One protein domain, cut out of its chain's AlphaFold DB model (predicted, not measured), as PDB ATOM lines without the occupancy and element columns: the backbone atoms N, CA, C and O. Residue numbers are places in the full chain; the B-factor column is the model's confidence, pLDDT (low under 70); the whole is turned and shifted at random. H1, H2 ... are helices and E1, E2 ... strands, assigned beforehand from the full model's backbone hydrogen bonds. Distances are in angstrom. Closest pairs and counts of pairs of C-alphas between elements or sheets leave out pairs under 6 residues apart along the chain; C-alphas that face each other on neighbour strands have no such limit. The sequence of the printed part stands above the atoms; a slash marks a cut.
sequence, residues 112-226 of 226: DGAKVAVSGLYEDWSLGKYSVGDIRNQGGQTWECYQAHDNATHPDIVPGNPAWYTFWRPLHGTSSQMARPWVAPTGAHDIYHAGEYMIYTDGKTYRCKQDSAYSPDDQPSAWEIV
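This is residues 112 to 226 of the 226 residues of an uncharacterized protein of Eubacteriaceae bacterium CHKCI005 (UniProt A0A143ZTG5). There is little regular structure: two small antiparallel sheets, in orders E1 E2 E3 and E4 E5 E6, make two loop-rich lobes joined by residues 171 to 196. The 115 printed residues, 33 in named elements of mixed class, run H1 E1 E2 H2 E3 E4 E5 E6. The whole is compact, radius of gyration of the C-alphas 14.1 A, yet elongated, 43 by 28 by 22 A.

Look at E2, residues 141 to 145: it forms a hairpin with E1, 135 to 138, N 136 to O 143 2.9 A, and neighbours E3, 168 to 170, N 144 to O 169 2.9 A. H1, 112 to 117, only grazes this sheet; its closest C-alphas to E2 are Val 116 and Thr 142, 6.6 A. H2, 162 to 166, is only just not on it, with 4 pairs of C-alphas within 10 A. Every O i to N i+4 pair is within hydrogen-bond range in H1; H2 has 0 of 1, but 2 of 2 O i to N i+3. E4, 197 to 199, E5, 205 to 208, and E6, 223 to 225, form a meander of hairpins, each strand the antiparallel neighbour of the one before: N 206 to O 198 and N 207 to O 224 are 2.8 A.

Find H1's C-alpha 112 at (23.651, -17.090, -86.462); E2 spans 12.9 A; E6 ends at C-alpha 225, (11.505, -13.787, -103.583).

The farthest C-alphas, Ala 152 and Ser 221, are 43.7 A apart. The printed part has no cut; links H1 to E1, E2 to H2, E3 to E4 and E5 to E6 are long; no printed residue is under 70 in pLDDT.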
ATOM      1  N   ASP A 112      22.997 -17.015 -85.150       92.38
ATOM      2  CA  ASP A 112      23.651 -17.090 -86.462       92.38
ATOM      3  C   ASP A 112      23.482 -15.806 -87.290       92.38
ATOM      4  O   ASP A 112      24.464 -15.281 -87.820       92.38
ATOM      5  N   GLY A 113      22.296 -15.189 -87.280       91.88
ATOM      6  CA  GLY A 113      22.084 -13.891 -87.929       91.88
ATOM      7  C   GLY A 113      22.973 -12.775 -87.362       91.88
ATOM      8  O   GLY A 113      23.498 -11.953 -88.118       91.88
ATOM      9  N   ALA A 114      23.211 -12.764 -86.045       93.69
ATOM     10  CA  ALA A 114      24.111 -11.801 -85.410       93.69
ATOM     11  C   ALA A 114      25.581 -12.087 -85.754       93.69
ATOM     12  O   ALA A 114      26.324 -11.143 -86.028       93.69
ATOM     13  N   LYS A 115      25.990 -13.364 -85.829       96.31
ATOM     14  CA  LYS A 115      27.317 -13.753 -86.339       96.31
ATOM     15  C   LYS A 115      27.507 -13.254 -87.779       96.31
ATOM     16  O   LYS A 115      28.519 -12.625 -88.076       96.31
ATOM     17  N   VAL A 116      26.524 -13.445 -88.659       97.19
ATOM     18  CA  VAL A 116      26.585 -12.956 -90.049       97.19
ATOM     19  C   VAL A 116      26.653 -11.426 -90.105       97.19
ATOM     20  O   VAL A 116      27.433 -10.878 -90.890       97.19
ATOM     21  N   ALA A 117      25.911 -10.719 -89.250       95.31
ATOM     22  CA  ALA A 117      25.923  -9.256 -89.187       95.31
ATOM     23  C   ALA A 117      27.311  -8.678 -88.860       95.31
ATOM     24  O   ALA A 117      27.689  -7.636 -89.395       95.31
ATOM     25  N   VAL A 118      28.081  -9.370 -88.016       96.31
ATOM     26  CA  VAL A 118      29.446  -8.979 -87.627       96.31
ATOM     27  C   VAL A 118      30.527  -9.762 -88.375       96.31
ATOM     28  O   VAL A 118      31.687  -9.730 -87.973       96.31
ATOM     29  N   SER A 119      30.173 -10.442 -89.473       96.75
ATOM     30  CA  SER A 119      31.066 -11.376 -90.177       96.75
ATOM     31  C   SER A 119      32.415 -10.780 -90.580       96.75
ATOM     32  O   SER A 119      33.415 -11.487 -90.552       96.75
ATOM     33  N   GLY A 120      32.479  -9.473 -90.856       95.94
ATOM     34  CA  GLY A 120      33.732  -8.765 -91.147       95.94
ATOM     35  C   GLY A 120      34.742  -8.711 -89.989       95.94
ATOM     36  O   GLY A 120      35.866  -8.259 -90.187       95.94
ATOM     37  N   LEU A 121      34.361  -9.142 -88.783       97.00
ATOM     38  CA  LEU A 121      35.264  -9.277 -87.638       97.00
ATOM     39  C   LEU A 121      35.903 -10.667 -87.534       97.00
ATOM     40  O   LEU A 121      36.886 -10.803 -86.803       97.00
ATOM     41  N   TYR A 122      35.372 -11.672 -88.236       97.31
ATOM     42  CA  TYR A 122      35.948 -13.015 -88.269       97.31
ATOM     43  C   TYR A 122      37.049 -13.123 -89.318       97.31
ATOM     44  O   TYR A 122      37.020 -12.464 -90.357       97.31
ATOM     45  N   GLU A 123      38.023 -13.979 -89.033       97.00
ATOM     46  CA  GLU A 123      39.126 -14.268 -89.942       97.00
ATOM     47  C   GLU A 123      38.642 -15.022 -91.185       97.00
ATOM     48  O   GLU A 123      37.683 -15.801 -91.139       97.00
ATOM     49  N   ASP A 124      39.359 -14.840 -92.291       98.19
ATOM     50  CA  ASP A 124      39.235 -15.726 -93.441       98.19
ATOM     51  C   ASP A 124      39.764 -17.121 -93.089       98.19
ATOM     52  O   ASP A 124      40.683 -17.289 -92.279       98.19
ATOM     53  N   TRP A 125      39.173 -18.150 -93.692       98.38
ATOM     54  CA  TRP A 125      39.641 -19.515 -93.501       98.38
ATOM     55  C   TRP A 125      41.077 -19.690 -94.024       98.38
ATOM     56  O   TRP A 125      41.429 -19.231 -95.110       98.38
ATOM     57  N   SER A 126      41.896 -20.425 -93.271       98.06
ATOM     58  CA  SER A 126      43.238 -20.858 -93.678       98.06
ATOM     59  C   SER A 126      43.526 -22.291 -93.214       98.06
ATOM     60  O   SER A 126      42.782 -22.861 -92.421       98.06
ATOM     61  N   LEU A 127      44.591 -22.922 -93.710       97.94
ATOM     62  CA  LEU A 127      44.982 -24.246 -93.218       97.94
ATOM     63  C   LEU A 127      45.371 -24.166 -91.738       97.94
ATOM     64  O   LEU A 127      46.207 -23.345 -91.363       97.94
ATOM     65  N   GLY A 128      44.806 -25.044 -90.911       97.88
ATOM     66  CA  GLY A 128      45.105 -25.037 -89.486       97.88
ATOM     67  C   GLY A 128      44.327 -26.065 -88.677       97.88
ATOM     68  O   GLY A 128      43.829 -27.063 -89.200       97.88
ATOM     69  N   LYS A 129      44.249 -25.802 -87.375       98.50
ATOM     70  CA  LYS A 129      43.499 -26.595 -86.406       98.50
ATOM     71  C   LYS A 129      42.309 -25.788 -85.910       98.50
ATOM     72  O   LYS A 129      42.489 -24.645 -85.501       98.50
ATOM     73  N   TYR A 130      41.140 -26.414 -85.907       98.50
ATOM     74  CA  TYR A 130      39.874 -25.768 -85.598       98.50
ATOM     75  C   TYR A 130      39.111 -26.515 -84.508       98.50
ATOM     76  O   TYR A 130      39.063 -27.746 -84.479       98.50
ATOM     77  N   SER A 131      38.509 -25.747 -83.609       98.19
ATOM     78  CA  SER A 131      37.640 -26.209 -82.530       98.19
ATOM     79  C   SER A 131      36.171 -26.004 -82.896       98.19
ATOM     80  O   SER A 131      35.840 -25.235 -83.796       98.19
ATOM     81  N   VAL A 132      35.277 -26.695 -82.187       97.38
ATOM     82  CA  VAL A 132      33.833 -26.457 -82.315       97.38
ATOM     83  C   VAL A 132      33.516 -25.017 -81.901       97.38
ATOM     84  O   VAL A 132      33.980 -24.569 -80.853       97.38
ATOM     85  N   GLY A 133      32.728 -24.316 -82.713       95.81
ATOM     86  CA  GLY A 133      32.370 -22.909 -82.541       95.81
ATOM     87  C   GLY A 133      33.309 -21.929 -83.249       95.81
ATOM     88  O   GLY A 133      33.004 -20.739 -83.292       95.81
ATOM     89  N   ASP A 134      34.422 -22.387 -83.836       97.62
ATOM     90  CA  ASP A 134      35.280 -21.503 -84.627       97.62
ATOM     91  C   ASP A 134      34.534 -20.999 -85.867       97.62
ATOM     92  O   ASP A 134      33.970 -21.784 -86.628       97.62
ATOM     93  N   ILE A 135      34.574 -19.686 -86.101       97.94
ATOM     94  CA  ILE A 135      33.908 -19.045 -87.240       97.94
ATOM     95  C   ILE A 135      34.947 -18.570 -88.251       97.94
ATOM     96  O   ILE A 135      35.938 -17.946 -87.862       97.94
ATOM     97  N   ARG A 136      34.735 -18.845 -89.541       98.38
ATOM     98  CA  ARG A 136      35.608 -18.385 -90.631       98.38
ATOM     99  C   ARG A 136      34.823 -17.921 -91.851       98.38
ATOM    100  O   ARG A 136      33.795 -18.500 -92.199       98.38
ATOM    101  N   ASN A 137      35.329 -16.891 -92.522       98.31
ATOM    102  CA  ASN A 137      34.801 -16.458 -93.810       98.31
ATOM    103  C   ASN A 137      35.471 -17.226 -94.948       98.31
ATOM    104  O   ASN A 137      36.683 -17.438 -94.937       98.31
ATOM    105  N   GLN A 138      34.678 -17.647 -95.932       97.88
ATOM    106  CA  GLN A 138      35.197 -18.200 -97.175       97.88
ATOM    107  C   GLN A 138      34.155 -18.210 -98.292       97.88
ATOM    108  O   GLN A 138      33.012 -18.615 -98.087       97.88
ATOM    109  N   GLY A 139      34.573 -17.829 -99.506       94.12
ATOM    110  CA  GLY A 139      33.747 -17.950-100.715       94.12
ATOM    111  C   GLY A 139      32.464 -17.113-100.680       94.12
ATOM    112  O   GLY A 139      31.448 -17.527-101.228       94.12
ATOM    113  N   GLY A 140      32.488 -15.961 -99.999       94.62
ATOM    114  CA  GLY A 140      31.303 -15.120 -99.801       94.62
ATOM    115  C   GLY A 140      30.314 -15.660 -98.764       94.62
ATOM    116  O   GLY A 140      29.183 -15.186 -98.718       94.62
ATOM    117  N   GLN A 141      30.726 -16.632 -97.946       97.12
ATOM    118  CA  GLN A 141      29.935 -17.254 -96.888       97.12
ATOM    119  C   GLN A 141      30.673 -17.177 -95.543       97.12
ATOM    120  O   GLN A 141      31.903 -17.108 -95.503       97.12
ATOM    121  N   THR A 142      29.919 -17.194 -94.445       98.06
ATOM    122  CA  THR A 142      30.446 -17.335 -93.086       98.06
ATOM    123  C   THR A 142      30.108 -18.732 -92.582       98.06
ATOM    124  O   THR A 142      28.962 -19.166 -92.659       98.06
ATOM    125  N   TRP A 143      31.117 -19.439 -92.087       98.25
ATOM    126  CA  TRP A 143      31.024 -20.839 -91.698       98.25
ATOM    127  C   TRP A 143      31.335 -21.003 -90.224       98.25
ATOM    128  O   TRP A 143      32.240 -20.351 -89.710       98.25
ATOM    129  N   GLU A 144      30.640 -21.926 -89.575       98.00
ATOM    130  CA  GLU A 144      30.951 -22.366 -88.222       98.00
ATOM    131  C   GLU A 144      31.454 -23.806 -88.249       98.00
ATOM    132  O   GLU A 144      30.821 -24.702 -88.815       98.00
ATOM    133  N   CYS A 145      32.604 -24.022 -87.623       97.94
ATOM    134  CA  CYS A 145      33.151 -25.336 -87.358       97.94
ATOM    135  C   CYS A 145      32.273 -26.001 -86.298       97.94
ATOM    136  O   CYS A 145      32.283 -25.602 -85.136       97.94
ATOM    137  N   TYR A 146      31.491 -27.004 -86.679       96.44
ATOM    138  CA  TYR A 146      30.635 -27.738 -85.743       96.44
ATOM    139  C   TYR A 146      31.250 -29.078 -85.321       96.44
ATOM    140  O   TYR A 146      30.785 -29.696 -84.363       96.44
ATOM    141  N   GLN A 147      32.332 -29.505 -85.984       97.00
ATOM    142  CA  GLN A 147      33.166 -30.635 -85.573       97.00
ATOM    143  C   GLN A 147      34.642 -30.237 -85.625       97.00
ATOM    144  O   GLN A 147      35.136 -29.812 -86.665       97.00
ATOM    145  N   ALA A 148      35.354 -30.390 -84.507       98.25
ATOM    146  CA  ALA A 148      36.771 -30.045 -84.427       98.25
ATOM    147  C   ALA A 148      37.620 -30.910 -85.375       98.25
ATOM    148  O   ALA A 148      37.400 -32.117 -85.494       98.25
ATOM    149  N   HIS A 149      38.626 -30.304 -86.005       98.31
ATOM    150  CA  HIS A 149      39.538 -30.994 -86.919       98.31
ATOM    151  C   HIS A 149      40.920 -30.333 -86.969       98.31
ATOM    152  O   HIS A 149      41.143 -29.253 -86.423       98.31
ATOM    153  N   ASP A 150      41.867 -31.023 -87.601       98.44
ATOM    154  CA  ASP A 150      43.228 -30.545 -87.826       98.44
ATOM    155  C   ASP A 150      43.655 -30.899 -89.252       98.44
ATOM    156  O   ASP A 150      43.724 -32.076 -89.620       98.44
ATOM    157  N   ASN A 151      43.962 -29.884 -90.061       98.00
ATOM    158  CA  ASN A 151      44.384 -30.091 -91.440       98.00
ATOM    159  C   ASN A 151      45.742 -30.805 -91.562       98.00
ATOM    160  O   ASN A 151      46.046 -31.333 -92.630       98.00
ATOM    161  N   ALA A 152      46.548 -30.879 -90.495       97.88
ATOM    162  CA  ALA A 152      47.782 -31.663 -90.500       97.88
ATOM    163  C   ALA A 152      47.516 -33.177 -90.597       97.88
ATOM    164  O   ALA A 152      48.318 -33.901 -91.187       97.88
ATOM    165  N   THR A 153      46.396 -33.659 -90.042       97.75
ATOM    166  CA  THR A 153      45.981 -35.072 -90.121       97.75
ATOM    167  C   THR A 153      44.850 -35.305 -91.121       97.75
ATOM    168  O   THR A 153      44.712 -36.418 -91.623       97.75
ATOM    169  N   HIS A 154      44.078 -34.264 -91.437       96.75
ATOM    170  CA  HIS A 154      42.959 -34.280 -92.384       96.75
ATOM    171  C   HIS A 154      43.099 -33.148 -93.424       96.75
ATOM    172  O   HIS A 154      42.366 -32.153 -93.393       96.75
ATOM    173  N   PRO A 155      44.077 -33.253 -94.344       97.25
ATOM    174  CA  PRO A 155      44.399 -32.187 -95.298       97.25
ATOM    175  C   PRO A 155      43.320 -31.961 -96.368       97.25
ATOM    176  O   PRO A 155      43.402 -30.999 -97.125       97.25
ATOM    177  N   ASP A 156      42.326 -32.842 -96.457       97.25
ATOM    178  CA  ASP A 156      41.202 -32.777 -97.387       97.25
ATOM    179  C   ASP A 156      40.013 -31.954 -96.864       97.25
ATOM    180  O   ASP A 156      39.148 -31.583 -97.661       97.25
ATOM    181  N   ILE A 157      39.981 -31.602 -95.569       97.69
ATOM    182  CA  ILE A 157      38.959 -30.716 -94.981       97.69
ATOM    183  C   ILE A 157      39.265 -29.264 -95.369       97.69
ATOM    184  O   ILE A 157      39.762 -28.459 -94.577       97.69
ATOM    185  N   VAL A 158      38.992 -28.938 -96.628       97.38
ATOM    186  CA  VAL A 158      39.241 -27.628 -97.233       97.38
ATOM    187  C   VAL A 158      38.014 -27.156 -98.019       97.38
ATOM    188  O   VAL A 158      37.256 -27.992 -98.521       97.38
ATOM    189  N   PRO A 159      37.801 -25.838 -98.165       95.75
ATOM    190  CA  PRO A 159      36.647 -25.296 -98.876       95.75
ATOM    191  C   PRO A 159      36.485 -25.868-100.288       95.75
ATOM    192  O   PRO A 159      37.440 -25.929-101.061       95.75
ATOM    193  N   GLY A 160      35.259 -26.265-100.632       91.00
ATOM    194  CA  GLY A 160      34.920 -26.860-101.931       91.00
ATOM    195  C   GLY A 160      35.156 -28.373-102.033       91.00
ATOM    196  O   GLY A 160      34.678 -28.991-102.983       91.00
ATOM    197  N   ASN A 161      35.830 -28.998-101.063       95.94
ATOM    198  CA  ASN A 161      35.875 -30.455-100.949       95.94
ATOM    199  C   ASN A 161      34.601 -30.963-100.240       95.94
ATOM    200  O   ASN A 161      34.212 -30.365 -99.239       95.94
ATOM    201  N   PRO A 162      33.965 -32.068-100.677       94.00
ATOM    202  CA  PRO A 162      32.832 -32.667 -99.966       94.00
ATOM    203  C   PRO A 162      33.045 -32.887 -98.458       94.00
ATOM    204  O   PRO A 162      32.097 -32.738 -97.689       94.00
ATOM    205  N   ALA A 163      34.274 -33.188 -98.022       95.56
ATOM    206  CA  ALA A 163      34.599 -33.353 -96.604       95.56
ATOM    207  C   ALA A 163      34.304 -32.090 -95.776       95.56
ATOM    208  O   ALA A 163      33.889 -32.203 -94.627       95.56
ATOM    209  N   TRP A 164      34.444 -30.895 -96.365       96.56
ATOM    210  CA  TRP A 164      34.187 -29.603 -95.720       96.56
ATOM    211  C   TRP A 164      32.851 -29.563 -94.974       96.56
ATOM    212  O   TRP A 164      32.812 -29.236 -93.791       96.56
ATOM    213  N   TYR A 165      31.774 -29.973 -95.645       94.88
ATOM    214  CA  TYR A 165      30.402 -29.885 -95.139       94.88
ATOM    215  C   TYR A 165      30.121 -30.849 -93.970       94.88
ATOM    216  O   TYR A 165      29.118 -30.730 -93.274       94.88
ATOM    217  N   THR A 166      31.034 -31.790 -93.702       95.12
ATOM    218  CA  THR A 166      30.965 -32.664 -92.516       95.12
ATOM    219  C   THR A 166      31.516 -31.982 -91.255       95.12
ATOM    220  O   THR A 166      31.242 -32.428 -90.146       95.12
ATOM    221  N   PHE A 167      32.285 -30.900 -91.399       97.00
ATOM    222  CA  PHE A 167      32.931 -30.202 -90.277       97.00
ATOM    223  C   PHE A 167      32.496 -28.745 -90.152       97.00
ATOM    224  O   PHE A 167      32.537 -28.184 -89.057       97.00
ATOM    225  N   TRP A 168      32.048 -28.147 -91.253       97.94
ATOM    226  CA  TRP A 168      31.646 -26.755 -91.344       97.94
ATOM    227  C   TRP A 168      30.210 -26.641 -91.822       97.94
ATOM    228  O   TRP A 168      29.848 -27.213 -92.851       97.94
ATOM    229  N   ARG A 169      29.416 -25.853 -91.100       97.25
ATOM    230  CA  ARG A 169      28.051 -25.501 -91.492       97.25
ATOM    231  C   ARG A 169      27.985 -24.039 -91.940       97.25
ATOM    232  O   ARG A 169      28.689 -23.209 -91.353       97.25
ATOM    233  N   PRO A 170      27.198 -23.708 -92.975       97.38
ATOM    234  CA  PRO A 170      26.946 -22.319 -93.334       97.38
ATOM    235  C   PRO A 170      26.148 -21.626 -92.222       97.38
ATOM    236  O   PRO A 170      25.319 -22.251 -91.565       97.38
ATOM    237  N   LEU A 171      26.392 -20.331 -92.020       97.44
ATOM    238  CA  LEU A 171      25.555 -19.480 -91.177       97.44
ATOM    239  C   LEU A 171      24.595 -18.672 -92.047       97.44
ATOM    240  O   LEU A 171      24.969 -18.164 -93.106       97.44
ATOM    241  N   HIS A 172      23.357 -18.523 -91.593       96.38
ATOM    242  CA  HIS A 172      22.313 -17.874 -92.378       96.38
ATOM    243  C   HIS A 172      22.007 -16.462 -91.874       96.38
ATOM    244  O   HIS A 172      21.986 -16.174 -90.678       96.38
ATOM    245  N   GLY A 173      21.790 -15.548 -92.820       95.25
ATOM    246  CA  GLY A 173      21.400 -14.174 -92.523       95.25
ATOM    247  C   GLY A 173      19.901 -14.058 -92.263       95.25
ATOM    248  O   GLY A 173      19.103 -14.755 -92.882       95.25
ATOM    249  N   THR A 174      19.499 -13.123 -91.405       95.81
ATOM    250  CA  THR A 174      18.088 -12.873 -91.043       95.81
ATOM    251  C   THR A 174      17.515 -11.602 -91.686       95.81
ATOM    252  O   THR A 174      16.455 -11.107 -91.298       95.81
ATOM    253  N   SER A 175      18.199 -11.069 -92.703       96.00
ATOM    254  CA  SER A 175      17.728  -9.971 -93.553       96.00
ATOM    255  C   SER A 175      18.235 -10.127 -94.988       96.00
ATOM    256  O   SER A 175      19.217 -10.828 -95.238       96.00
ATOM    257  N   SER A 176      17.616  -9.420 -95.938       95.75
ATOM    258  CA  SER A 176      18.040  -9.454 -97.343       95.75
ATOM    259  C   SER A 176      19.465  -8.930 -97.552       95.75
ATOM    260  O   SER A 176      20.177  -9.435 -98.412       95.75
ATOM    261  N   GLN A 177      19.920  -7.968 -96.742       94.94
ATOM    262  CA  GLN A 177      21.294  -7.446 -96.791       94.94
ATOM    263  C   GLN A 177      22.319  -8.436 -96.223       94.94
ATOM    264  O   GLN A 177      23.499  -8.383 -96.567       94.94
ATOM    265  N   MET A 178      21.875  -9.324 -95.333       95.75
ATOM    266  CA  MET A 178      22.702 -10.367 -94.728       95.75
ATOM    267  C   MET A 178      22.647 -11.680 -95.507       95.75
ATOM    268  O   MET A 178      23.344 -12.618 -95.133       95.75
ATOM    269  N   ALA A 179      21.855 -11.757 -96.580       96.69
ATOM    270  CA  ALA A 179      21.762 -12.948 -97.405       96.69
ATOM    271  C   ALA A 179      23.152 -13.376 -97.903       96.69
ATOM    272  O   ALA A 179      24.017 -12.558 -98.241       96.69
ATOM    273  N   ARG A 180      23.369 -14.688 -97.919       96.81
ATOM    274  CA  ARG A 180      24.600 -15.321 -98.397       96.81
ATOM    275  C   ARG A 180      24.267 -16.311 -99.512       96.81
ATOM    276  O   ARG A 180      23.105 -16.708 -99.616       96.81
ATOM    277  N   PRO A 181      25.238 -16.693-100.359       97.38
ATOM    278  CA  PRO A 181      25.001 -17.687-101.399       97.38
ATOM    279  C   PRO A 181      24.384 -18.970-100.830       97.38
ATOM    280  O   PRO A 181      24.780 -19.422 -99.753       97.38
ATOM    281  N   TRP A 182      23.425 -19.537-101.561       97.44
ATOM    282  CA  TRP A 182      22.788 -20.809-101.232       97.44
ATOM    283  C   TRP A 182      23.820 -21.921-101.018       97.44
ATOM    284  O   TRP A 182      24.714 -22.125-101.844       97.44
ATOM    285  N   VAL A 183      23.641 -22.673 -99.935       96.81
ATOM    286  CA  VAL A 183      24.373 -23.908 -99.650       96.81
ATOM    287  C   VAL A 183      23.339 -24.994 -99.391       96.81
ATOM    288  O   VAL A 183      22.436 -24.799 -98.588       96.81
ATOM    289  N   ALA A 184      23.446 -26.124-100.089       96.00
ATOM    290  CA  ALA A 184      22.515 -27.230 -99.896       96.00
ATOM    291  C   ALA A 184      22.675 -27.816 -98.477       96.00
ATOM    292  O   ALA A 184      23.790 -28.240 -98.153       96.00
ATOM    293  N   PRO A 185      21.602 -27.873 -97.665       96.00
ATOM    294  CA  PRO A 185      21.658 -28.475 -96.337       96.00
ATOM    295  C   PRO A 185      22.061 -29.950 -96.394       96.00
ATOM    296  O   PRO A 185      21.639 -30.700 -97.280       96.00
ATOM    297  N   THR A 186      22.863 -30.378 -95.428       93.31
ATOM    298  CA  THR A 186      23.366 -31.750 -95.293       93.31
ATOM    299  C   THR A 186      22.724 -32.499 -94.128       93.31
ATOM    300  O   THR A 186      22.776 -33.731 -94.075       93.31
ATOM    301  N   GLY A 187      22.063 -31.789 -93.212       91.88
ATOM    302  CA  GLY A 187      21.319 -32.375 -92.110       91.88
ATOM    303  C   GLY A 187      20.485 -31.348 -91.350       91.88
ATOM    304  O   GLY A 187      20.231 -30.248 -91.810       91.88
ATOM    305  N   ALA A 188      20.033 -31.707 -90.148       90.94
ATOM    306  CA  ALA A 188      19.211 -30.804 -89.336       90.94
ATOM    307  C   ALA A 188      19.969 -29.559 -88.827       90.94
ATOM    308  O   ALA A 188      19.344 -28.605 -88.386       90.94
ATOM    309  N   HIS A 189      21.304 -29.589 -88.835       89.62
ATOM    310  CA  HIS A 189      22.153 -28.558 -88.238       89.62
ATOM    311  C   HIS A 189      22.414 -27.364 -89.168       89.62
ATOM    312  O   HIS A 189      22.932 -26.353 -88.699       89.62
ATOM    313  N   ASP A 190      22.092 -27.487 -90.455       94.31
ATOM    314  CA  ASP A 190      22.323 -26.484 -91.498       94.31
ATOM    315  C   ASP A 190      21.079 -26.249 -92.372       94.31
ATOM    316  O   ASP A 190      21.183 -25.751 -93.493       94.31
ATOM    317  N   ILE A 191      19.887 -26.598 -91.871       97.00
ATOM    318  CA  ILE A 191      18.633 -26.218 -92.531       97.00
ATOM    319  C   ILE A 191      18.444 -24.704 -92.484       97.00
ATOM    320  O   ILE A 191      18.932 -24.029 -91.580       97.00
ATOM    321  N   TYR A 192      17.677 -24.178 -93.433       97.81
ATOM    322  CA  TYR A 192      17.231 -22.794 -93.370       97.81
ATOM    323  C   TYR A 192      15.991 -22.699 -92.489       97.81
ATOM    324  O   TYR A 192      15.007 -23.399 -92.734       97.81
ATOM    325  N   HIS A 193      16.027 -21.833 -91.485       97.56
ATOM    326  CA  HIS A 193      14.911 -21.549 -90.595       97.56
ATOM    327  C   HIS A 193      13.997 -20.452 -91.143       97.56
ATOM    328  O   HIS A 193      14.384 -19.605 -91.955       97.56
ATOM    329  N   ALA A 194      12.749 -20.441 -90.672       97.69
ATOM    330  CA  ALA A 194      11.795 -19.394 -91.019       97.69
ATOM    331  C   ALA A 194      12.360 -17.986 -90.739       97.69
ATOM    332  O   ALA A 194      12.756 -17.656 -89.624       97.69
ATOM    333  N   GLY A 195      12.335 -17.121 -91.750       97.19
ATOM    334  CA  GLY A 195      12.869 -15.766 -91.679       97.19
ATOM    335  C   GLY A 195      14.327 -15.625 -92.108       97.19
ATOM    336  O   GLY A 195      14.785 -14.491 -92.198       97.19
ATOM    337  N   GLU A 196      15.029 -16.714 -92.414       97.81
ATOM    338  CA  GLU A 196      16.389 -16.659 -92.950       97.81
ATOM    339  C   GLU A 196      16.407 -16.382 -94.454       97.81
ATOM    340  O   GLU A 196      15.432 -16.621 -95.171       97.81
ATOM    341  N   TYR A 197      17.529 -15.849 -94.932       98.00
ATOM    342  CA  TYR A 197      17.692 -15.372 -96.296       98.00
ATOM    343  C   TYR A 197      18.905 -15.996 -96.970       98.00
ATOM    344  O   TYR A 197      19.955 -16.206 -96.361       98.00
ATOM    345  N   MET A 198      18.782 -16.199 -98.276       97.81
ATOM    346  CA  MET A 198      19.873 -16.647 -99.132       97.81
ATOM    347  C   MET A 198      19.781 -16.025-100.522       97.81
ATOM    348  O   MET A 198      18.717 -15.574-100.946       97.81
ATOM    349  N   ILE A 199      20.913 -15.976-101.217       98.12
ATOM    350  CA  ILE A 199      20.996 -15.632-102.636       98.12
ATOM    351  C   ILE A 199      21.032 -16.951-103.401       98.12
ATOM    352  O   ILE A 199      21.985 -17.723-103.256       98.12
ATOM    353  N   TYR A 200      19.994 -17.220-104.189       98.12
ATOM    354  CA  TYR A 200      19.889 -18.474-104.923       98.12
ATOM    355  C   TYR A 200      20.751 -18.462-106.189       98.12
ATOM    356  O   TYR A 200      21.301 -17.437-106.594       98.12
ATOM    357  N   THR A 201      20.883 -19.623-106.826       97.19
ATOM    358  CA  THR A 201      21.720 -19.815-108.021       97.19
ATOM    359  C   THR A 201      21.253 -18.998-109.231       97.19
ATOM    360  O   THR A 201      22.042 -18.747-110.139       97.19
ATOM    361  N   ASP A 202      20.005 -18.522-109.223       97.06
ATOM    362  CA  ASP A 202      19.449 -17.592-110.212       97.06
ATOM    363  C   ASP A 202      19.772 -16.109-109.925       97.06
ATOM    364  O   ASP A 202      19.343 -15.221-110.663       97.06
ATOM    365  N   GLY A 203      20.530 -15.840-108.857       97.00
ATOM    366  CA  GLY A 203      20.962 -14.511-108.433       97.00
ATOM    367  C   GLY A 203      19.919 -13.715-107.651       97.00
ATOM    368  O   GLY A 203      20.210 -12.580-107.268       97.00
ATOM    369  N   LYS A 204      18.720 -14.258-107.401       98.12
ATOM    370  CA  LYS A 204      17.702 -13.572-106.596       98.12
ATOM    371  C   LYS A 204      17.876 -13.863-105.114       98.12
ATOM    372  O   LYS A 204      18.356 -14.923-104.716       98.12
ATOM    373  N   THR A 205      17.417 -12.927-104.294       98.50
ATOM    374  CA  THR A 205      17.331 -13.126-102.850       98.50
ATOM    375  C   THR A 205      16.008 -13.794-102.512       98.50
ATOM    376  O   THR A 205      14.943 -13.348-102.940       98.50
ATOM    377  N   TYR A 206      16.084 -14.852-101.718       98.69
ATOM    378  CA  TYR A 206      14.935 -15.568-101.198       98.69
ATOM    379  C   TYR A 206      14.908 -15.481 -99.682       98.69
ATOM    380  O   TYR A 206      15.950 -15.539 -99.028       98.69
ATOM    381  N   ARG A 207      13.700 -15.397 -99.130       98.56
ATOM    382  CA  ARG A 207      13.424 -15.581 -97.710       98.56
ATOM    383  C   ARG A 207      12.746 -16.927 -97.494       98.56
ATOM    384  O   ARG A 207      11.790 -17.269 -98.195       98.56
ATOM    385  N   CYS A 208      13.220 -17.676 -96.510       98.44
ATOM    386  CA  CYS A 208      12.588 -18.903 -96.065       98.44
ATOM    387  C   CYS A 208      11.345 -18.558 -95.229       98.44
ATOM    388  O   CYS A 208      11.409 -17.770 -94.286       98.44
ATOM    389  N   LYS A 209      10.187 -19.115 -95.573       98.44
ATOM    390  CA  LYS A 209       8.905 -18.880 -94.883       98.44
ATOM    391  C   LYS A 209       8.661 -19.871 -93.749       98.44
ATOM    392  O   LYS A 209       7.837 -19.610 -92.879       98.44
ATOM    393  N   GLN A 210       9.340 -21.010 -93.795       97.94
ATOM    394  CA  GLN A 210       9.245 -22.114 -92.847       97.94
ATOM    395  C   GLN A 210      10.550 -22.903 -92.890       97.94
ATOM    396  O   GLN A 210      11.193 -22.915 -93.934       97.94
ATOM    397  N   ASP A 211      10.882 -23.605 -91.813       97.94
ATOM    398  CA  ASP A 211      12.065 -24.459 -91.760       97.94
ATOM    399  C   ASP A 211      12.116 -25.429 -92.953       97.94
ATOM    400  O   ASP A 211      11.154 -26.157 -93.230       97.94
ATOM    401  N   SER A 212      13.231 -25.417 -93.684       97.62
ATOM    402  CA  SER A 212      13.396 -26.190 -94.910       97.62
ATOM    403  C   SER A 212      14.833 -26.654 -95.117       97.62
ATOM    404  O   SER A 212      15.792 -25.892 -95.007       97.62
ATOM    405  N   ALA A 213      14.962 -27.929 -95.485       97.38
ATOM    406  CA  ALA A 213      16.201 -28.531 -95.969       97.38
ATOM    407  C   ALA A 213      16.298 -28.527 -97.511       97.38
ATOM    408  O   ALA A 213      17.202 -29.138 -98.073       97.38
ATOM    409  N   TYR A 214      15.339 -27.904 -98.207       97.69
ATOM    410  CA  TYR A 214      15.144 -28.043 -99.650       97.69
ATOM    411  C   TYR A 214      15.279 -26.703-100.370       97.69
ATOM    412  O   TYR A 214      14.934 -25.649 -99.833       97.69
ATOM    413  N   SER A 215      15.753 -26.748-101.614       97.75
ATOM    414  CA  SER A 215      15.912 -25.558-102.453       97.75
ATOM    415  C   SER A 215      14.557 -24.936-102.849       97.75
ATOM    416  O   SER A 215      13.515 -25.597-102.746       97.75
ATOM    417  N   PRO A 216      14.535 -23.690-103.361       98.19
ATOM    418  CA  PRO A 216      13.351 -23.117-103.996       98.19
ATOM    419  C   PRO A 216      12.796 -23.926-105.170       98.19
ATOM    420  O   PRO A 216      11.603 -23.810-105.436       98.19
ATOM    421  N   ASP A 217      13.612 -24.736-105.848       98.19
ATOM    422  CA  ASP A 217      13.150 -25.598-106.943       98.19
ATOM    423  C   ASP A 217      12.468 -26.868-106.408       98.19
ATOM    424  O   ASP A 217      11.441 -27.296-106.937       98.19
ATOM    425  N   ASP A 218      13.000 -27.436-105.323       98.19
ATOM    426  CA  ASP A 218      12.502 -28.679-104.722       98.19
ATOM    427  C   ASP A 218      11.290 -28.448-103.805       98.19
ATOM    428  O   ASP A 218      10.373 -29.272-103.742       98.19
ATOM    429  N   GLN A 219      11.257 -27.317-103.091       98.06
ATOM    430  CA  GLN A 219      10.153 -26.930-102.213       98.06
ATOM    431  C   GLN A 219       9.781 -25.442-102.371       98.06
ATOM    432  O   GLN A 219       9.902 -24.670-101.418       98.06
ATOM    433  N   PRO A 220       9.224 -25.017-103.523       97.94
ATOM    434  CA  PRO A 220       8.888 -23.608-103.776       97.94
ATOM    435  C   PRO A 220       7.959 -22.992-102.721       97.94
ATOM    436  O   PRO A 220       8.003 -21.796-102.436       97.94
ATOM    437  N   SER A 221       7.106 -23.813-102.101       98.12
ATOM    438  CA  SER A 221       6.192 -23.373-101.048       98.12
ATOM    439  C   SER A 221       6.903 -22.888 -99.785       98.12
ATOM    440  O   SER A 221       6.299 -22.098 -99.063       98.12
ATOM    441  N   ALA A 222       8.158 -23.280 -99.543       98.38
ATOM    442  CA  ALA A 222       8.954 -22.825 -98.406       98.38
ATOM    443  C   ALA A 222       9.619 -21.460 -98.632       98.38
ATOM    444  O   ALA A 222      10.087 -20.867 -97.671       98.38
ATOM    445  N   TRP A 223       9.602 -20.914 -99.851       98.62
ATOM    446  CA  TRP A 223      10.399 -19.736-100.197       98.62
ATOM    447  C   TRP A 223       9.559 -18.593-100.783       98.62
ATOM    448  O   TRP A 223       8.494 -18.810-101.370       98.62
ATOM    449  N   GLU A 224      10.019 -17.357-100.604       98.50
ATOM    450  CA  GLU A 224       9.527 -16.167-101.309       98.50
ATOM    451  C   GLU A 224      10.694 -15.323-101.824       98.50
ATOM    452  O   GLU A 224      11.714 -15.210-101.151       98.50
ATOM    453  N   ILE A 225      10.545 -14.747-103.019       98.06
ATOM    454  CA  ILE A 225      11.505 -13.787-103.583       98.06
ATOM    455  C   ILE A 225      11.271 -12.430-102.912       98.06
ATOM    456  O   ILE A 225      10.111 -12.035-102.752       98.06
ATOM    457  N   VAL A 226      12.348 -11.721-102.559       95.75
ATOM    458  CA  VAL A 226      12.310 -10.385-101.928       95.75
ATOM    459  C   VAL A 226      12.939  -9.289-102.776       95.75
ATOM    460  O   VAL A 226      13.836  -9.601-103.592       95.75
TER     461      VAL A 226